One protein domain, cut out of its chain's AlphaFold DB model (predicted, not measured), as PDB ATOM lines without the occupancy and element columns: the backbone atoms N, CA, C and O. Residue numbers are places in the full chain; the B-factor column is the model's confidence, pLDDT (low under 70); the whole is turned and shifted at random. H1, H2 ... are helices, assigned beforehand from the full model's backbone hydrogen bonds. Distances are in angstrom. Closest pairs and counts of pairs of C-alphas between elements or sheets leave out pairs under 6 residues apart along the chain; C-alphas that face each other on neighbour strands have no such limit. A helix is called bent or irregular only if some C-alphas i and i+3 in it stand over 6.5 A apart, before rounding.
ATOM      1  N   GLN A   2     -51.814 -24.190 -17.466       58.34
ATOM      2  CA  GLN A   2     -51.156 -25.514 -17.552       58.34
ATOM      3  C   GLN A   2     -50.559 -25.894 -18.930       58.34
ATOM      4  O   GLN A   2     -49.500 -26.522 -18.977       58.34
ATOM      5  N   ALA A   3     -51.196 -25.510 -20.044       61.19
ATOM      6  CA  ALA A   3     -50.659 -25.757 -21.391       61.19
ATOM      7  C   ALA A   3     -49.355 -24.977 -21.654       61.19
ATOM      8  O   ALA A   3     -48.420 -25.509 -22.247       61.19
ATOM      9  N   ASN A   4     -49.253 -23.754 -21.123       78.00
ATOM     10  CA  ASN A   4     -48.066 -22.913 -21.282       78.00
ATOM     11  C   ASN A   4     -46.886 -23.448 -20.464       78.00
ATOM     12  O   ASN A   4     -45.747 -23.349 -20.910       78.00
ATOM     13  N   LEU A   5     -47.146 -24.084 -19.315       82.50
ATOM     14  CA  LEU A   5     -46.089 -24.669 -18.487       82.50
ATOM     15  C   LEU A   5     -45.332 -25.797 -19.208       82.50
ATOM     16  O   LEU A   5     -44.121 -25.867 -19.050       82.50
ATOM     17  N   VAL A   6     -45.993 -26.609 -20.056       81.94
ATOM     18  CA  VAL A   6     -45.304 -27.611 -20.909       81.94
ATOM     19  C   VAL A   6     -44.252 -26.928 -21.753       81.94
ATOM     20  O   VAL A   6     -43.080 -27.283 -21.739       81.94
ATOM     21  N   MET A   7     -44.706 -25.938 -22.513       84.56
ATOM     22  CA  MET A   7     -43.888 -25.280 -23.511       84.56
ATOM     23  C   MET A   7     -42.705 -24.591 -22.848       84.56
ATOM     24  O   MET A   7     -41.583 -24.732 -23.326       84.56
ATOM     25  N   LEU A   8     -42.935 -23.931 -21.710       87.38
ATOM     26  CA  LEU A   8     -41.868 -23.348 -20.907       87.38
ATOM     27  C   LEU A   8     -40.884 -24.415 -20.413       87.38
ATOM     28  O   LEU A   8     -39.680 -24.192 -20.467       87.38
ATOM     29  N   GLN A   9     -41.360 -25.572 -19.948       86.75
ATOM     30  CA  GLN A   9     -40.512 -26.657 -19.434       86.75
ATOM     31  C   GLN A   9     -39.570 -27.242 -20.495       86.75
ATOM     32  O   GLN A   9     -38.435 -27.587 -20.175       86.75
ATOM     33  N   TYR A  10     -40.003 -27.312 -21.756       86.88
ATOM     34  CA  TYR A  10     -39.170 -27.826 -22.849       86.88
ATOM     35  C   TYR A  10     -38.346 -26.754 -23.570       86.88
ATOM     36  O   TYR A  10     -37.311 -27.080 -24.141       86.88
ATOM     37  N   ARG A  11     -38.796 -25.491 -23.601       89.69
ATOM     38  CA  ARG A  11     -38.172 -24.442 -24.435       89.69
ATOM     39  C   ARG A  11     -37.486 -23.324 -23.662       89.69
ATOM     40  O   ARG A  11     -36.718 -22.577 -24.256       89.69
ATOM     41  N   CYS A  12     -37.759 -23.180 -22.370       93.06
ATOM     42  CA  CYS A  12     -37.322 -22.025 -21.590       93.06
ATOM     43  C   CYS A  12     -36.556 -22.454 -20.333       93.06
ATOM     44  O   CYS A  12     -36.878 -22.013 -19.235       93.06
ATOM     45  N   HIS A  13     -35.525 -23.293 -20.477       94.69
ATOM     46  CA  HIS A  13     -34.663 -23.679 -19.343       94.69
ATOM     47  C   HIS A  13     -34.098 -22.464 -18.586       94.69
ATOM     48  O   HIS A  13     -34.253 -22.449 -17.368       94.69
ATOM     49  N   PRO A  14     -33.616 -21.381 -19.244       95.94
ATOM     50  CA  PRO A  14     -33.128 -20.200 -18.524       95.94
ATOM     51  C   PRO A  14     -34.177 -19.532 -17.626       95.94
ATOM     52  O   PRO A  14     -33.834 -18.940 -16.606       95.94
ATOM     53  N   PHE A  15     -35.463 -19.624 -17.986       95.75
ATOM     54  CA  PHE A  15     -36.548 -19.123 -17.142       95.75
ATOM     55  C   PHE A  15     -36.653 -19.949 -15.857       95.75
ATOM     56  O   PHE A  15     -36.691 -19.379 -14.767       95.75
ATOM     57  N   TRP A  16     -36.636 -21.277 -15.962       96.12
ATOM     58  CA  TRP A  16     -36.690 -22.158 -14.796       96.12
ATOM     59  C   TRP A  16     -35.434 -22.078 -13.934       96.12
ATOM     60  O   TRP A  16     -35.550 -22.017 -12.711       96.12
ATOM     61  N   ASP A  17     -34.259 -21.980 -14.555       96.62
ATOM     62  CA  ASP A  17     -32.988 -21.771 -13.863       96.62
ATOM     63  C   ASP A  17     -33.008 -20.463 -13.060       96.62
ATOM     64  O   ASP A  17     -32.546 -20.415 -11.916       96.62
ATOM     65  N   ALA A  18     -33.610 -19.403 -13.612       97.44
ATOM     66  CA  ALA A  18     -33.814 -18.148 -12.899       97.44
ATOM     67  C   ALA A  18     -34.814 -18.296 -11.739       97.44
ATOM     68  O   ALA A  18     -34.538 -17.806 -10.643       97.44
ATOM     69  N   LEU A  19     -35.940 -18.995 -11.942       97.38
ATOM     70  CA  LEU A  19     -36.931 -19.236 -10.885       97.38
ATOM     71  C   LEU A  19     -36.349 -20.049  -9.727       97.38
ATOM     72  O   LEU A  19     -36.519 -19.667  -8.569       97.38
ATOM     73  N   VAL A  20     -35.645 -21.146 -10.014       97.62
ATOM     74  CA  VAL A  20     -35.040 -21.978  -8.970       97.62
ATOM     75  C   VAL A  20     -33.897 -21.245  -8.280       97.62
ATOM     76  O   VAL A  20     -33.824 -21.248  -7.055       97.62
ATOM     77  N   SER A  21     -33.069 -20.503  -9.018       97.56
ATOM     78  CA  SER A  21     -32.034 -19.658  -8.414       97.56
ATOM     79  C   SER A  21     -32.638 -18.578  -7.518       97.56
ATOM     80  O   SER A  21     -32.066 -18.226  -6.490       97.56
ATOM     81  N   PHE A  22     -33.809 -18.049  -7.868       97.94
ATOM     82  CA  PHE A  22     -34.518 -17.104  -7.020       97.94
ATOM     83  C   PHE A  22     -35.059 -17.773  -5.751       97.94
ATOM     84  O   PHE A  22     -34.825 -17.273  -4.649       97.94
ATOM     85  N   ALA A  23     -35.758 -18.902  -5.896       97.38
ATOM     86  CA  ALA A  23     -36.414 -19.605  -4.796       97.38
ATOM     87  C   ALA A  23     -35.420 -20.241  -3.810       97.38
ATOM     88  O   ALA A  23     -35.662 -20.227  -2.605       97.38
ATOM     89  N   MET A  24     -34.287 -20.748  -4.306       97.19
ATOM     90  CA  MET A  24     -33.272 -21.449  -3.506       97.19
ATOM     91  C   MET A  24     -32.173 -20.526  -2.964       97.19
ATOM     92  O   MET A  24     -31.226 -20.989  -2.325       97.19
ATOM     93  N   ARG A  25     -32.258 -19.215  -3.220       96.75
ATOM     94  CA  ARG A  25     -31.314 -18.233  -2.675       96.75
ATOM     95  C   ARG A  25     -31.657 -17.901  -1.223       96.75
ATOM     96  O   ARG A  25     -32.797 -17.612  -0.872       96.75
ATOM     97  N   GLU A  26     -30.628 -17.835  -0.382       94.81
ATOM     98  CA  GLU A  26     -30.743 -17.296   0.973       94.81
ATOM     99  C   GLU A  26     -30.880 -15.771   0.926       94.81
ATOM    100  O   GLU A  26     -29.913 -15.023   0.775       94.81
ATOM    101  N   TRP A  27     -32.116 -15.294   1.025       95.50
ATOM    102  CA  TRP A  27     -32.409 -13.868   1.015       95.50
ATOM    103  C   TRP A  27     -32.228 -13.257   2.403       95.50
ATOM    104  O   TRP A  27     -33.029 -13.524   3.302       95.50
ATOM    105  N   THR A  28     -31.232 -12.383   2.569       95.44
ATOM    106  CA  THR A  28     -31.074 -11.580   3.793       95.44
ATOM    107  C   THR A  28     -32.206 -10.551   3.924       95.44
ATOM    108  O   THR A  28     -32.738 -10.101   2.905       95.44
ATOM    109  N   PRO A  29     -32.570 -10.104   5.142       94.88
ATOM    110  CA  PRO A  29     -33.613  -9.089   5.320       94.88
ATOM    111  C   PRO A  29     -33.367  -7.803   4.513       94.88
ATOM    112  O   PRO A  29     -34.297  -7.249   3.932       94.88
ATOM    113  N   GLY A  30     -32.107  -7.354   4.421       96.50
ATOM    114  CA  GLY A  30     -31.724  -6.185   3.624       96.50
ATOM    115  C   GLY A  30     -31.923  -6.392   2.120       96.50
ATOM    116  O   GLY A  30     -32.492  -5.528   1.454       96.50
ATOM    117  N   ALA A  31     -31.528  -7.554   1.589       96.06
ATOM    118  CA  ALA A  31     -31.714  -7.883   0.175       96.06
ATOM    119  C   ALA A  31     -33.201  -7.966  -0.208       96.06
ATOM    120  O   ALA A  31     -33.584  -7.482  -1.272       96.06
ATOM    121  N   ARG A  32     -34.044  -8.508   0.681       95.25
ATOM    122  CA  ARG A  32     -35.502  -8.557   0.478       95.25
ATOM    123  C   ARG A  32     -36.111  -7.171   0.421       95.25
ATOM    124  O   ARG A  32     -36.803  -6.872  -0.539       95.25
ATOM    125  N   LYS A  33     -35.802  -6.312   1.399       94.75
ATOM    126  CA  LYS A  33     -36.285  -4.921   1.426       94.75
ATOM    127  C   LYS A  33     -35.853  -4.151   0.179       94.75
ATOM    128  O   LYS A  33     -36.645  -3.412  -0.397       94.75
ATOM    129  N   LEU A  34     -34.604  -4.337  -0.254       96.12
ATOM    130  CA  LEU A  34     -34.096  -3.711  -1.472       96.12
ATOM    131  C   LEU A  34     -34.864  -4.176  -2.715       96.12
ATOM    132  O   LEU A  34     -35.232  -3.345  -3.545       96.12
ATOM    133  N   LEU A  35     -35.081  -5.485  -2.853       95.62
ATOM    134  CA  LEU A  35     -35.785  -6.056  -3.996       95.62
ATOM    135  C   LEU A  35     -37.268  -5.677  -3.996       95.62
ATOM    136  O   LEU A  35     -37.772  -5.250  -5.025       95.62
ATOM    137  N   ASP A  36     -37.936  -5.760  -2.849       94.50
ATOM    138  CA  ASP A  36     -39.320  -5.325  -2.668       94.50
ATOM    139  C   ASP A  36     -39.499  -3.854  -3.076       94.50
ATOM    140  O   ASP A  36     -40.364  -3.541  -3.893       94.50
ATOM    141  N   ARG A  37     -38.607  -2.958  -2.628       94.69
ATOM    142  CA  ARG A  37     -38.602  -1.551  -3.061       94.69
ATOM    143  C   ARG A  37     -38.462  -1.415  -4.579       94.69
ATOM    144  O   ARG A  37     -39.224  -0.675  -5.190       94.69
ATOM    145  N   ARG A  38     -37.527  -2.142  -5.203       95.56
ATOM    146  CA  ARG A  38     -37.343  -2.111  -6.667       95.56
ATOM    147  C   ARG A  38     -38.568  -2.640  -7.415       95.56
ATOM    148  O   ARG A  38     -38.943  -2.074  -8.434       95.56
ATOM    149  N   LEU A  39     -39.206  -3.700  -6.916       92.75
ATOM    150  CA  LEU A  39     -40.436  -4.239  -7.499       92.75
ATOM    151  C   LEU A  39     -41.579  -3.223  -7.404       92.75
ATOM    152  O   LEU A  39     -42.270  -3.013  -8.397       92.75
ATOM    153  N   ARG A  40     -41.718  -2.520  -6.271       90.25
ATOM    154  CA  ARG A  40     -42.680  -1.415  -6.110       90.25
ATOM    155  C   ARG A  40     -42.407  -0.260  -7.072       90.25
ATOM    156  O   ARG A  40     -43.340   0.245  -7.688       90.25
ATOM    157  N   GLU A  41     -41.149   0.156  -7.213       92.31
ATOM    158  CA  GLU A  41     -40.741   1.214  -8.151       92.31
ATOM    159  C   GLU A  41     -41.011   0.821  -9.610       92.31
ATOM    160  O   GLU A  41     -41.489   1.637 -10.395       92.31
ATOM    161  N   ASN A  42     -40.751  -0.433  -9.982       91.19
ATOM    162  CA  ASN A  42     -41.044  -0.935 -11.323       91.19
ATOM    163  C   ASN A  42     -42.551  -1.023 -11.573       91.19
ATOM    164  O   ASN A  42     -43.028  -0.572 -12.612       91.19
ATOM    165  N   HIS A  43     -43.308  -1.545 -10.605       87.19
ATOM    166  CA  HIS A  43     -44.764  -1.604 -10.672       87.19
ATOM    167  C   HIS A  43     -45.367  -0.204 -10.820       87.19
ATOM    168  O   HIS A  43     -46.218   0.019 -11.676       87.19
ATOM    169  N   SER A  44     -44.879   0.772 -10.046       87.81
ATOM    170  CA  SER A  44     -45.358   2.150 -10.132       87.81
ATOM    171  C   SER A  44     -44.990   2.824 -11.448       87.81
ATOM    172  O   SER A  44     -45.629   3.810 -11.787       87.81
ATOM    173  N   ARG A  45     -44.011   2.331 -12.212       91.94
ATOM    174  CA  ARG A  45     -43.656   2.848 -13.546       91.94
ATOM    175  C   ARG A  45     -44.352   2.111 -14.693       91.94
ATOM    176  O   ARG A  45     -44.406   2.652 -15.793       91.94
ATOM    177  N   CYS A  46     -44.882   0.914 -14.456       88.75
ATOM    178  CA  CYS A  46     -45.548   0.116 -15.479       88.75
ATOM    179  C   CYS A  46     -46.942   0.678 -15.799       88.75
ATOM    180  O   CYS A  46     -47.812   0.737 -14.928       88.75
ATOM    181  N   VAL A  47     -47.157   1.083 -17.055       84.94
ATOM    182  CA  VAL A  47     -48.433   1.652 -17.525       84.94
ATOM    183  C   VAL A  47     -49.563   0.623 -17.418       84.94
ATOM    184  O   VAL A  47     -50.631   0.954 -16.908       84.94
ATOM    185  N   ASP A  48     -49.295  -0.633 -17.780       84.00
ATOM    186  CA  ASP A  48     -50.280  -1.721 -17.712       84.00
ATOM    187  C   ASP A  48     -50.678  -2.044 -16.264       84.00
ATOM    188  O   ASP A  48     -51.853  -2.244 -15.964       84.00
ATOM    189  N   CYS A  49     -49.722  -2.016 -15.326       80.25
ATOM    190  CA  CYS A  49     -50.022  -2.221 -13.908       80.25
ATOM    191  C   CYS A  49     -50.833  -1.064 -13.304       80.25
ATOM    192  O   CYS A  49     -51.663  -1.291 -12.423       80.25
ATOM    193  N   ARG A  50     -50.627   0.175 -13.776       74.75
ATOM    194  CA  ARG A  50     -51.410   1.346 -13.342       74.75
ATOM    195  C   ARG A  50     -52.855   1.315 -13.833       74.75
ATOM    196  O   ARG A  50     -53.711   1.885 -13.165       74.75
ATOM    197  N   ALA A  51     -53.132   0.655 -14.958       78.62
ATOM    198  CA  ALA A  51     -54.468   0.576 -15.547       78.62
ATOM    199  C   ALA A  51     -55.471  -0.272 -14.727       78.62
ATOM    200  O   ALA A  51     -56.633  -0.382 -15.108       78.62
ATOM    201  N   GLY A  59     -50.837  -3.026  -1.244       68.56
ATOM    202  CA  GLY A  59     -50.348  -3.034   0.149       68.56
ATOM    203  C   GLY A  59     -49.518  -4.252   0.583       68.56
ATOM    204  O   GLY A  59     -49.015  -4.287   1.702       68.56
ATOM    205  N   CYS A  60     -49.318  -5.235  -0.287       75.25
ATOM    206  CA  CYS A  60     -48.594  -6.472   0.011       75.25
ATOM    207  C   CYS A  60     -47.060  -6.354  -0.123       75.25
ATOM    208  O   CYS A  60     -46.510  -5.396  -0.671       75.25
ATOM    209  N   ASP A  61     -46.363  -7.349   0.423       89.69
ATOM    210  CA  ASP A  61     -44.931  -7.603   0.233       89.69
ATOM    211  C   ASP A  61     -44.715  -8.211  -1.172       89.69
ATOM    212  O   ASP A  61     -45.078  -9.366  -1.418       89.69
ATOM    213  N   TYR A  62     -44.173  -7.421  -2.108       91.38
ATOM    214  CA  TYR A  62     -43.948  -7.826  -3.504       91.38
ATOM    215  C   TYR A  62     -42.908  -8.938  -3.590       91.38
ATOM    216  O   TYR A  62     -43.012  -9.827  -4.436       91.38
ATOM    217  N   PHE A  63     -41.907  -8.912  -2.705       94.56
ATOM    218  CA  PHE A  63     -40.921  -9.982  -2.629       94.56
ATOM    219  C   PHE A  63     -41.594 -11.308  -2.263       94.56
ATOM    220  O   PHE A  63     -41.359 -12.318  -2.926       94.56
ATOM    221  N   ARG A  64     -42.464 -11.301  -1.248       93.38
ATOM    222  CA  ARG A  64     -43.219 -12.487  -0.823       93.38
ATOM    223  C   ARG A  64     -44.084 -13.047  -1.950       93.38
ATOM    224  O   ARG A  64     -44.094 -14.258  -2.137       93.38
ATOM    225  N   GLN A  65     -44.782 -12.194  -2.696       91.25
ATOM    226  CA  GLN A  65     -45.625 -12.625  -3.818       91.25
ATOM    227  C   GLN A  65     -44.818 -13.208  -4.976       91.25
ATOM    228  O   GLN A  65     -45.208 -14.228  -5.547       91.25
ATOM    229  N   LEU A  66     -43.677 -12.595  -5.301       94.25
ATOM    230  CA  LEU A  66     -42.768 -13.136  -6.303       94.25
ATOM    231  C   LEU A  66     -42.220 -14.494  -5.860       94.25
ATOM    232  O   LEU A  66     -42.246 -15.439  -6.641       94.25
ATOM    233  N   LEU A  67     -41.777 -14.615  -4.604       95.94
ATOM    234  CA  LEU A  67     -41.285 -15.880  -4.058       95.94
ATOM    235  C   LEU A  67     -42.367 -16.964  -4.082       95.94
ATOM    236  O   LEU A  67     -42.084 -18.079  -4.505       95.94
ATOM    237  N   ASP A  68     -43.597 -16.632  -3.687       93.88
ATOM    238  CA  ASP A  68     -44.732 -17.555  -3.746       93.88
ATOM    239  C   ASP A  68     -45.004 -18.009  -5.182       93.88
ATOM    240  O   ASP A  68     -45.054 -19.206  -5.440       93.88
ATOM    241  N   SER A  69     -45.031 -17.077  -6.140       93.44
ATOM    242  CA  SER A  69     -45.214 -17.383  -7.565       93.44
ATOM    243  C   SER A  69     -44.107 -18.286  -8.117       93.44
ATOM    244  O   SER A  69     -44.390 -19.223  -8.866       93.44
ATOM    245  N   CYS A  70     -42.851 -18.045  -7.727       96.31
ATOM    246  CA  CYS A  70     -41.727 -18.916  -8.064       96.31
ATOM    247  C   CYS A  70     -41.936 -20.322  -7.486       96.31
ATOM    248  O   CYS A  70     -41.801 -21.304  -8.215       96.31
ATOM    249  N   CYS A  71     -42.305 -20.432  -6.204       96.00
ATOM    250  CA  CYS A  71     -42.570 -21.714  -5.557       96.00
ATOM    251  C   CYS A  71     -43.731 -22.465  -6.220       96.00
ATOM    252  O   CYS A  71     -43.591 -23.653  -6.498       96.00
ATOM    253  N   THR A  72     -44.835 -21.782  -6.535       93.31
ATOM    254  CA  THR A  72     -45.978 -22.362  -7.246       93.31
ATOM    255  C   THR A  72     -45.568 -22.864  -8.622       93.31
ATOM    256  O   THR A  72     -45.858 -24.006  -8.967       93.31
ATOM    257  N   ALA A  73     -44.873 -22.047  -9.417       93.69
ATOM    258  CA  ALA A  73     -44.455 -22.432 -10.760       93.69
ATOM    259  C   ALA A  73     -43.521 -23.651 -10.732       93.69
ATOM    260  O   ALA A  73     -43.718 -24.584 -11.509       93.69
ATOM    261  N   LEU A  74     -42.545 -23.667  -9.818       95.62
ATOM    262  CA  LEU A  74     -41.616 -24.783  -9.640       95.62
ATOM    263  C   LEU A  74     -42.333 -26.048  -9.164       95.62
ATOM    264  O   LEU A  74     -42.133 -27.105  -9.755       95.62
ATOM    265  N   TYR A  75     -43.208 -25.948  -8.161       93.56
ATOM    266  CA  TYR A  75     -44.014 -27.079  -7.700       93.56
ATOM    267  C   TYR A  75     -44.851 -27.650  -8.846       93.56
ATOM    268  O   TYR A  75     -44.772 -28.837  -9.137       93.56
ATOM    269  N   MET A  76     -45.579 -26.800  -9.573       90.38
ATOM    270  CA  MET A  76     -46.396 -27.230 -10.707       90.38
ATOM    271  C   MET A  76     -45.560 -27.823 -11.844       90.38
ATOM    272  O   MET A  76     -46.061 -28.673 -12.574       90.38
ATOM    273  N   CYS A  77     -44.310 -27.388 -12.017       90.50
ATOM    274  CA  CYS A  77     -43.375 -27.949 -12.989       90.50
ATOM    275  C   CYS A  77     -42.896 -29.352 -12.582       90.50
ATOM    276  O   CYS A  77     -42.843 -30.247 -13.425       90.50
ATOM    277  N   LEU A  78     -42.560 -29.540 -11.302       89.31
ATOM    278  CA  LEU A  78     -41.980 -30.774 -10.766       89.31
ATOM    279  C   LEU A  78     -43.042 -31.845 -10.468       89.31
ATOM    280  O   LEU A  78     -42.893 -32.993 -10.874       89.31
ATOM    281  N   ALA A  79     -44.166 -31.459  -9.861       86.56
ATOM    282  CA  ALA A  79     -45.264 -32.362  -9.512       86.56
ATOM    283  C   ALA A  79     -46.013 -32.907 -10.741       86.56
ATOM    284  O   ALA A  79     -46.749 -33.907 -10.661       86.56
ATOM    285  N   ARG A  80     -45.840 -32.252 -11.898       80.75
ATOM    286  CA  ARG A  80     -46.563 -32.553 -13.129       80.75
ATOM    287  C   ARG A  80     -46.365 -34.000 -13.569       80.75
ATOM    288  O   ARG A  80     -45.273 -34.454 -13.897       80.75
ATOM    289  N   ARG A  81     -47.490 -34.697 -13.733       71.94
ATOM    290  CA  ARG A  81     -47.532 -35.997 -14.406       71.94
ATOM    291  C   ARG A  81     -47.446 -35.784 -15.908       71.94
ATOM    292  O   ARG A  81     -48.235 -35.038 -16.484       71.94
ATOM    293  N   THR A  82     -46.519 -36.472 -16.556       66.19
ATOM    294  CA  THR A  82     -46.436 -36.407 -18.012       66.19
ATOM    295  C   THR A  82     -47.585 -37.153 -18.639       66.19
ATOM    296  O   THR A  82     -47.748 -38.359 -18.446       66.19
ATOM    297  N   THR A  83     -48.390 -36.406 -19.375       75.94
ATOM    298  CA  THR A  83     -49.550 -36.920 -20.086       75.94
ATOM    299  C   THR A  83     -49.111 -37.609 -21.378       75.94
ATOM    300  O   THR A  83     -47.997 -37.403 -21.864       75.94
ATOM    301  N   ARG A  84     -49.997 -38.407 -21.993       72.50
ATOM    302  CA  ARG A  84     -49.733 -38.973 -23.330       72.50
ATOM    303  C   ARG A  84     -49.451 -37.884 -24.374       72.50
ATOM    304  O   ARG A  84     -48.638 -38.113 -25.258       72.50
ATOM    305  N   ARG A  85     -50.065 -36.699 -24.245       72.44
ATOM    306  CA  ARG A  85     -49.821 -35.551 -25.138       72.44
ATOM    307  C   ARG A  85     -48.401 -34.992 -25.004       72.44
ATOM    308  O   ARG A  85     -47.842 -34.527 -25.988       72.44
ATOM    309  N   ASP A  86     -47.793 -35.109 -23.823       74.50
ATOM    310  CA  ASP A  86     -46.415 -34.664 -23.588       74.50
ATOM    311  C   ASP A  86     -45.381 -35.611 -24.234       74.50
ATOM    312  O   ASP A  86     -44.224 -35.233 -24.402       74.50
ATOM    313  N   ALA A  87     -45.776 -36.834 -24.621       73.44
ATOM    314  CA  ALA A  87     -44.865 -37.819 -25.207       73.44
ATOM    315  C   ALA A  87     -44.253 -37.347 -26.536       73.44
ATOM    316  O   ALA A  87     -43.071 -37.586 -26.755       73.44
ATOM    317  N   ALA A  88     -45.016 -36.623 -27.362       75.00
ATOM    318  CA  ALA A  88     -44.537 -36.103 -28.643       75.00
ATOM    319  C   ALA A  88     -43.409 -35.065 -28.480       75.00
ATOM    320  O   ALA A  88     -42.476 -35.032 -29.275       75.00
ATOM    321  N   TYR A  89     -43.453 -34.242 -27.427       73.75
ATOM    322  CA  TYR A  89     -42.411 -33.240 -27.168       73.75
ATOM    323  C   TYR A  89     -41.116 -33.860 -26.631       73.75
ATOM    324  O   TYR A  89     -40.033 -33.328 -26.864       73.75
ATOM    325  N   ARG A  90     -41.217 -34.999 -25.935       65.88
ATOM    326  CA  ARG A  90     -40.086 -35.653 -25.260       65.88
ATOM    327  C   ARG A  90     -39.068 -36.281 -26.191       65.88
ATOM    328  O   ARG A  90     -37.909 -36.376 -25.810       65.88
ATOM    329  N   GLU A  91     -39.488 -36.746 -27.361       72.44
ATOM    330  CA  GLU A  91     -38.562 -37.379 -28.307       72.44
ATOM    331  C   GLU A  91     -37.589 -36.364 -28.918       72.44
ATOM    332  O   GLU A  91     -36.509 -36.741 -29.359       72.44
ATOM    333  N   VAL A  92     -37.948 -35.077 -28.890       76.00
ATOM    334  CA  VAL A  92     -37.193 -34.004 -29.547       76.00
ATOM    335  C   VAL A  92     -36.547 -33.042 -28.546       76.00
ATOM    336  O   VAL A  92     -35.507 -32.465 -28.850       76.00
ATOM    337  N   LEU A  93     -37.135 -32.841 -27.360       80.31
ATOM    338  CA  LEU A  93     -36.729 -31.782 -26.431       80.31
ATOM    339  C   LEU A  93     -36.398 -32.312 -25.034       80.31
ATOM    340  O   LEU A  93     -37.133 -33.111 -24.448       80.31
ATOM    341  N   VAL A  94     -35.316 -31.781 -24.462       83.12
ATOM    342  CA  VAL A  94     -34.932 -32.022 -23.067       83.12
ATOM    343  C   VAL A  94     -35.879 -31.250 -22.147       83.12
ATOM    344  O   VAL A  94     -36.101 -30.051 -22.310       83.12
ATOM    345  N   CYS A  95     -36.457 -31.949 -21.179       87.69
ATOM    346  CA  CYS A  95     -37.352 -31.380 -20.180       87.69
ATOM    347  C   CYS A  95     -36.535 -30.762 -19.039       87.69
ATOM    348  O   CYS A  95     -35.575 -31.375 -18.582       87.69
ATOM    349  N   TRP A  96     -36.932 -29.587 -18.548       91.38
ATOM    350  CA  TRP A  96     -36.390 -29.063 -17.295       91.38
ATOM    351  C   TRP A  96     -37.023 -29.775 -16.076       91.38
ATOM    352  O   TRP A  96     -38.234 -30.025 -16.099       91.38
ATOM    353  N   PRO A  97     -36.265 -30.071 -15.004       92.19
ATOM    354  CA  PRO A  97     -34.811 -29.966 -14.928       92.19
ATOM    355  C   PRO A  97     -34.142 -31.149 -15.663       92.19
ATOM    356  O   PRO A  97     -34.624 -32.275 -15.562       92.19
ATOM    357  N   PRO A  98     -33.019 -30.941 -16.378       86.69
ATOM    358  CA  PRO A  98     -32.301 -32.036 -17.043       86.69
ATOM    359  C   PRO A  98     -31.541 -32.948 -16.058       86.69
ATOM    360  O   PRO A  98     -31.055 -34.013 -16.435       86.69
ATOM    361  N   SER A  99     -31.391 -32.521 -14.801       88.38
ATOM    362  CA  SER A  99     -30.958 -33.343 -13.664       88.38
ATOM    363  C   SER A  99     -31.341 -32.665 -12.346       88.38
ATOM    364  O   SER A  99     -31.494 -31.442 -12.319       88.38
ATOM    365  N   LEU A 100     -31.407 -33.405 -11.232       86.62
ATOM    366  CA  LEU A 100     -31.680 -32.805  -9.911       86.62
ATOM    367  C   LEU A 100     -30.687 -31.725  -9.510       86.62
ATOM    368  O   LEU A 100     -31.061 -30.781  -8.824       86.62
ATOM    369  N   ASN A 101     -29.438 -31.815  -9.965       90.38
ATOM    370  CA  ASN A 101     -28.427 -30.810  -9.644       90.38
ATOM    371  C   ASN A 101     -28.821 -29.417 -10.167       90.38
ATOM    372  O   ASN A 101     -28.451 -28.418  -9.557       90.38
ATOM    373  N   HIS A 102     -29.628 -29.335 -11.233       93.12
ATOM    374  CA  HIS A 102     -30.163 -28.060 -11.730       93.12
ATOM    375  C   HIS A 102     -31.209 -27.459 -10.789       93.12
ATOM    376  O   HIS A 102     -31.419 -26.250 -10.788       93.12
ATOM    377  N   VAL A 103     -31.835 -28.282  -9.947       95.19
ATOM    378  CA  VAL A 103     -32.778 -27.819  -8.926       95.19
ATOM    379  C   VAL A 103     -32.055 -27.277  -7.687       95.19
ATOM    380  O   VAL A 103     -32.634 -26.541  -6.887       95.19
ATOM    381  N   PHE A 104     -30.758 -27.568  -7.558       96.62
ATOM    382  CA  PHE A 104     -29.901 -27.133  -6.460       96.62
ATOM    383  C   PHE A 104     -28.742 -26.255  -6.958       96.62
ATOM    384  O   PHE A 104     -27.579 -26.590  -6.720       96.62
ATOM    385  N   PRO A 105     -29.010 -25.088  -7.583       96.62
ATOM    386  CA  PRO A 105     -27.966 -24.245  -8.185       96.62
ATOM    387  C   PRO A 105     -26.911 -23.749  -7.181       96.62
ATOM    388  O   PRO A 105     -25.828 -23.323  -7.571       96.62
ATOM    389  N   PHE A 106     -27.213 -23.804  -5.879       97.19
ATOM    390  CA  PHE A 106     -26.302 -23.435  -4.792       97.19
ATOM    391  C   PHE A 106     -26.028 -24.588  -3.808       97.19
ATOM    392  O   PHE A 106     -25.564 -24.338  -2.694       97.19
ATOM    393  N   GLY A 107     -26.333 -25.831  -4.196       96.81
ATOM    394  CA  GLY A 107     -26.239 -27.024  -3.351       96.81
ATOM    395  C   GLY A 107     -27.466 -27.264  -2.458       96.81
ATOM    396  O   GLY A 107     -28.224 -26.341  -2.139       96.81
ATOM    397  N   SER A 108     -27.653 -28.519  -2.034       96.25
ATOM    398  CA  SER A 108     -28.831 -28.959  -1.269       96.25
ATOM    399  C   SER A 108     -28.953 -28.270   0.094       96.25
ATOM    400  O   SER A 108     -30.052 -27.876   0.472       96.25
ATOM    401  N   SER A 109     -27.839 -28.016   0.794       97.12
ATOM    402  CA  SER A 109     -27.840 -27.315   2.093       97.12
ATOM    403  C   SER A 109     -28.486 -25.925   2.032       97.12
ATOM    404  O   SER A 109     -29.323 -25.580   2.869       97.12
ATOM    405  N   ARG A 110     -28.127 -25.119   1.024       96.81
ATOM    406  CA  ARG A 110     -28.696 -23.772   0.846       96.81
ATOM    407  C   ARG A 110     -30.145 -23.831   0.381       96.81
ATOM    408  O   ARG A 110     -30.971 -23.068   0.872       96.81
ATOM    409  N   ALA A 111     -30.465 -24.764  -0.515       96.94
ATOM    410  CA  ALA A 111     -31.831 -24.956  -0.989       96.94
ATOM    411  C   ALA A 111     -32.782 -25.366   0.144       96.94
ATOM    412  O   ALA A 111     -33.838 -24.760   0.290       96.94
ATOM    413  N   VAL A 112     -32.388 -26.317   0.998       96.88
ATOM    414  CA  VAL A 112     -33.164 -26.725   2.182       96.88
ATOM    415  C   VAL A 112     -33.421 -25.526   3.095       96.88
ATOM    416  O   VAL A 112     -34.568 -25.272   3.448       96.88
ATOM    417  N   ARG A 113     -32.394 -24.729   3.423       96.88
ATOM    418  CA  ARG A 113     -32.557 -23.518   4.250       96.88
ATOM    419  C   ARG A 113     -33.500 -22.496   3.622       96.88
ATOM    420  O   ARG A 113     -34.378 -21.965   4.305       96.88
ATOM    421  N   ALA A 114     -33.340 -22.227   2.330       96.94
ATOM    422  CA  ALA A 114     -34.200 -21.303   1.601       96.94
ATOM    423  C   ALA A 114     -35.660 -21.787   1.570       96.94
ATOM    424  O   ALA A 114     -36.570 -21.002   1.835       96.94
ATOM    425  N   LEU A 115     -35.890 -23.085   1.347       96.19
ATOM    426  CA  LEU A 115     -37.225 -23.683   1.321       96.19
ATOM    427  C   LEU A 115     -37.878 -23.739   2.701       96.19
ATOM    428  O   LEU A 115     -39.044 -23.382   2.823       96.19
ATOM    429  N   LEU A 116     -37.138 -24.091   3.753       95.75
ATOM    430  CA  LEU A 116     -37.621 -24.025   5.140       95.75
ATOM    431  C   LEU A 116     -37.973 -22.597   5.568       95.75
ATOM    432  O   LEU A 116     -38.830 -22.380   6.423       95.75
ATOM    433  N   HIS A 117     -37.332 -21.598   4.970       94.75
ATOM    434  CA  HIS A 117     -37.752 -20.218   5.130       94.75
ATOM    435  C   HIS A 117     -39.009 -19.898   4.295       94.75
ATOM    436  O   HIS A 117     -39.936 -19.237   4.776       94.75
ATOM    437  N   ALA A 118     -39.061 -20.367   3.046       94.75
ATOM    438  CA  ALA A 118     -40.195 -20.170   2.149       94.75
ATOM    439  C   ALA A 118     -41.477 -20.814   2.696       94.75
ATOM    440  O   ALA A 118     -42.544 -20.218   2.574       94.75
ATOM    441  N   THR A 119     -41.400 -21.955   3.384       92.62
ATOM    442  CA  THR A 119     -42.553 -22.606   4.032       92.62
ATOM    443  C   THR A 119     -43.204 -21.726   5.097       92.62
ATOM    444  O   THR A 119     -44.386 -21.894   5.378       92.62
ATOM    445  N   LYS A 120     -42.492 -20.750   5.672       90.94
ATOM    446  CA  LYS A 120     -43.049 -19.811   6.662       90.94
ATOM    447  C   LYS A 120     -43.731 -18.608   6.014       90.94
ATOM    448  O   LYS A 120     -44.641 -18.025   6.606       90.94
ATOM    449  N   THR A 121     -43.291 -18.239   4.813       90.50
ATOM    450  CA  THR A 121     -43.651 -16.977   4.154       90.50
ATOM    451  C   THR A 121     -44.568 -17.162   2.946       90.50
ATOM    452  O   THR A 121     -45.423 -16.323   2.705       90.50
ATOM    453  N   THR A 122     -44.479 -18.258   2.210       91.38
ATOM    454  CA  THR A 122     -45.213 -18.481   0.950       91.38
ATOM    455  C   THR A 122     -46.294 -19.536   1.108       91.38
ATOM    456  O   THR A 122     -46.172 -20.396   1.973       91.38
ATOM    457  N   ARG A 123     -47.352 -19.510   0.300       88.00
ATOM    458  CA  ARG A 123     -48.350 -20.583   0.282       88.00
ATOM    459  C   ARG A 123     -47.731 -21.862  -0.269       88.00
ATOM    460  O   ARG A 123     -47.828 -22.878   0.395       88.00
ATOM    461  N   PHE A 124     -46.983 -21.807  -1.369       90.12
ATOM    462  CA  PHE A 124     -46.505 -23.016  -2.062       90.12
ATOM    463  C   PHE A 124     -45.112 -23.521  -1.670       90.12
ATOM    464  O   PHE A 124     -44.686 -24.572  -2.150       90.12
ATOM    465  N   GLY A 125     -44.389 -22.830  -0.785       93.38
ATOM    466  CA  GLY A 125     -43.050 -23.261  -0.366       93.38
ATOM    467  C   GLY A 125     -43.028 -24.655   0.263       93.38
ATOM    468  O   GLY A 125     -42.048 -25.379   0.112       93.38
ATOM    469  N   HIS A 126     -44.118 -25.053   0.924       91.25
ATOM    470  CA  HIS A 126     -44.231 -26.363   1.555       91.25
ATOM    471  C   HIS A 126     -44.484 -27.501   0.559       91.25
ATOM    472  O   HIS A 126     -43.802 -28.519   0.634       91.25
ATOM    473  N   HIS A 127     -45.358 -27.299  -0.430       90.31
ATOM    474  CA  HIS A 127     -45.548 -28.253  -1.523       90.31
ATOM    475  C   HIS A 127     -44.276 -28.445  -2.353       90.31
ATOM    476  O   HIS A 127     -43.918 -29.569  -2.695       90.31
ATOM    477  N   LEU A 128     -43.550 -27.356  -2.643       94.44
ATOM    478  CA  LEU A 128     -42.268 -27.452  -3.342       94.44
ATOM    479  C   LEU A 128     -41.241 -28.241  -2.520       94.44
ATOM    480  O   LEU A 128     -40.552 -29.096  -3.069       94.44
ATOM    481  N   LEU A 129     -41.154 -27.987  -1.210       94.81
ATOM    482  CA  LEU A 129     -40.294 -28.764  -0.320       94.81
ATOM    483  C   LEU A 129     -40.681 -30.251  -0.321       94.81
ATOM    484  O   LEU A 129     -39.800 -31.092  -0.456       94.81
ATOM    485  N   ALA A 130     -41.971 -30.575  -0.216       90.94
ATOM    486  CA  ALA A 130     -42.462 -31.952  -0.229       90.94
ATOM    487  C   ALA A 130     -42.122 -32.685  -1.542       90.94
ATOM    488  O   ALA A 130     -41.587 -33.793  -1.505       90.94
ATOM    489  N   GLU A 131     -42.348 -32.050  -2.697       90.69
ATOM    490  CA  GLU A 131     -42.018 -32.631  -4.007       90.69
ATOM    491  C   GLU A 131     -40.506 -32.879  -4.151       90.69
ATOM    492  O   GLU A 131     -40.083 -33.916  -4.669       90.69
ATOM    493  N   LEU A 132     -39.672 -31.964  -3.645       92.62
ATOM    494  CA  LEU A 132     -38.218 -32.132  -3.658       92.62
ATOM    495  C   LEU A 132     -37.737 -33.198  -2.678       92.62
ATOM    496  O   LEU A 132     -36.815 -33.935  -3.002       92.62
ATOM    497  N   LEU A 133     -38.376 -33.355  -1.520       89.25
ATOM    498  CA  LEU A 133     -38.065 -34.455  -0.606       89.25
ATOM    499  C   LEU A 133     -38.410 -35.819  -1.207       89.25
ATOM    500  O   LEU A 133     -37.683 -36.785  -0.977       89.25
ATOM    501  N   GLY A 134     -39.485 -35.886  -1.996       84.19
ATOM    502  CA  GLY A 134     -39.874 -37.095  -2.716       84.19
ATOM    503  C   GLY A 134     -38.945 -37.449  -3.880       84.19
ATOM    504  O   GLY A 134     -38.722 -38.631  -4.132       84.19
ATOM    505  N   SER A 135     -38.399 -36.449  -4.581       83.81
ATOM    506  CA  SER A 135     -37.574 -36.651  -5.788       83.81
ATOM    507  C   SER A 135     -36.064 -36.627  -5.533       83.81
ATOM    508  O   SER A 135     -35.334 -37.378  -6.163       83.81
ATOM    509  N   ALA A 136     -35.585 -35.827  -4.583       89.94
ATOM    510  CA  ALA A 136     -34.169 -35.605  -4.289       89.94
ATOM    511  C   ALA A 136     -33.782 -36.046  -2.870       89.94
ATOM    512  O   ALA A 136     -32.982 -35.393  -2.186       89.94
ATOM    513  N   ARG A 137     -34.365 -37.164  -2.424       87.00
ATOM    514  CA  ARG A 137     -34.245 -37.666  -1.054       87.00
ATOM    515  C   ARG A 137     -32.793 -37.751  -0.593       87.00
ATOM    516  O   ARG A 137     -32.461 -37.162   0.430       87.00
ATOM    517  N   ASP A 138     -31.915 -38.388  -1.362       86.38
ATOM    518  CA  ASP A 138     -30.522 -38.632  -0.952       86.38
ATOM    519  C   ASP A 138     -29.687 -37.356  -0.826       86.38
ATOM    520  O   ASP A 138     -28.719 -37.323  -0.071       86.38
ATOM    521  N   GLN A 139     -30.066 -36.285  -1.529       91.75
ATOM    522  CA  GLN A 139     -29.371 -35.000  -1.445       91.75
ATOM    523  C   GLN A 139     -29.874 -34.142  -0.277       91.75
ATOM    524  O   GLN A 139     -29.099 -33.382   0.307       91.75
ATOM    525  N   MET A 140     -31.171 -34.226   0.043       94.19
ATOM    526  CA  MET A 140     -31.817 -33.375   1.049       94.19
ATOM    527  C   MET A 140     -31.843 -34.000   2.442       94.19
ATOM    528  O   MET A 140     -31.726 -33.282   3.433       94.19
ATOM    529  N   PHE A 141     -31.994 -35.319   2.540       91.81
ATOM    530  CA  PHE A 141     -32.144 -36.008   3.819       91.81
ATOM    531  C   PHE A 141     -30.904 -35.867   4.713       91.81
ATOM    532  O   PHE A 141     -31.088 -35.485   5.868       91.81
ATOM    533  N   PRO A 142     -29.660 -36.062   4.227       94.25
ATOM    534  CA  PRO A 142     -28.467 -35.849   5.050       94.25
ATOM    535  C   PRO A 142     -28.401 -34.442   5.658       94.25
ATOM    536  O   PRO A 142     -28.082 -34.301   6.833       94.25
ATOM    537  N   VAL A 143     -28.786 -33.421   4.884       96.44
ATOM    538  CA  VAL A 143     -28.859 -32.026   5.346       96.44
ATOM    539  C   VAL A 143     -29.941 -31.858   6.412       96.44
ATOM    540  O   VAL A 143     -29.714 -31.215   7.429       96.44
ATOM    541  N   LEU A 144     -31.134 -32.420   6.198       95.19
ATOM    542  CA  LEU A 144     -32.238 -32.320   7.156       95.19
ATOM    543  C   LEU A 144     -31.982 -33.065   8.468       95.19
ATOM    544  O   LEU A 144     -32.579 -32.713   9.483       95.19
ATOM    545  N   SER A 145     -31.108 -34.068   8.461       93.31
ATOM    546  CA  SER A 145     -30.677 -34.754   9.679       93.31
ATOM    547  C   SER A 145     -29.752 -33.922  10.559       93.31
ATOM    548  O   SER A 145     -29.602 -34.255  11.735       93.31
TER     549      SER A 145
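AT A GLANCE: This is residues 2 to 51 and 59 to 145 of the 422 residues of the protein "MYND-type domain-containing protein" of Auricularia subglabra (strain TFB-10046 / SS5) (UniProt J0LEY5). The long helix H5 runs through the middle of a flat domain, and its first end meets the other long helix, H3, near Asp 36 to make a T. H2 crosses H5, the helical hairpin of H8 and H9 packs on H5, and H10 packs on H8; H1 and H6 are near each other toward the last end of H5. The printed part has 137 residues with ten named helices, H1 to H10 in order along the chain, and no named strand: all helix. It is compact, with a radius of gyration of the C-alphas of 16.1 A and spans of 44 by 42 by 21 A.

IN THESE COORDINATES: H5, residues 62 to 78, is 24.1 A long from C-alpha 62 at (-43.948, -7.826, -3.504). H3, residues 29 to 45, is 24.5 A long. H8, residues 108 to 121, is 19.8 A long, and H9 is residues 125 to 135. H2 is residues 13 to 23, and H1, residues 2 to 11, begins at (-51.156, -25.514, -17.552). H4 is residues 47 to 50, H6 84 to 90 and H7 100 to 103. H10, residues 137 to 144, ends at (-32.238, -32.320, 7.156) and is only just irregular: C-alphas 139 and 142 are 6.6 A apart.

HOW THE PARTS SIT: H5 and H8 are the hubs, touching four helices each. The closest C-alphas of H5 and H3 are those of Phe 63 and Asp 36, 4.9 A apart, and the helices are about perpendicular at 85 degrees. H5 touches H2 with residues 67 to 74 alone, Cys 70 to Leu 19 at 5.6 A between C-alphas, at a steep tilt of 54 degrees, opposite ways. H9 touches H5 at a shallow tilt of 28 degrees, the same way, with the C-alphas of Leu 128 and Tyr 75 closest at 4.7 A. H8 touches H10 with residues 108 to 112 alone; the C-alphas of Ser 108 and Met 140 are closest, at 5.8 A. H7 only just touches H2, with 3 pairs of C-alphas within 8 A, Val 103 and Val 20 closest at 6.3 A. H3 and H4 touch only at the corner. Every O i to N i+4 pair is within hydrogen-bond range in H2, H3, H5 and H9; the counts are 4 of 6 in H1, 8 of 10 in H8, 2 of 4 in H10 and 1 of 3 in H6, which has 3 of 4 O i to N i+3 pairs within range.

THE WHOLE: The C-alphas of Ala 51 and Ser 145 are the two farthest apart, at 49.5 A. Residues 52 to 58 are not printed, and C-alphas 51 and 59 are 16.6 A apart across this cut. Residues 44 to 51, of which 47 to 50 belong to H4, stand free. Of the links that are printed whole, H6 to H7 is short and the others are tight. The mean pLDDT of the printed part is 89.4, with residues 2 to 3, 59, 82 and 90 under 70.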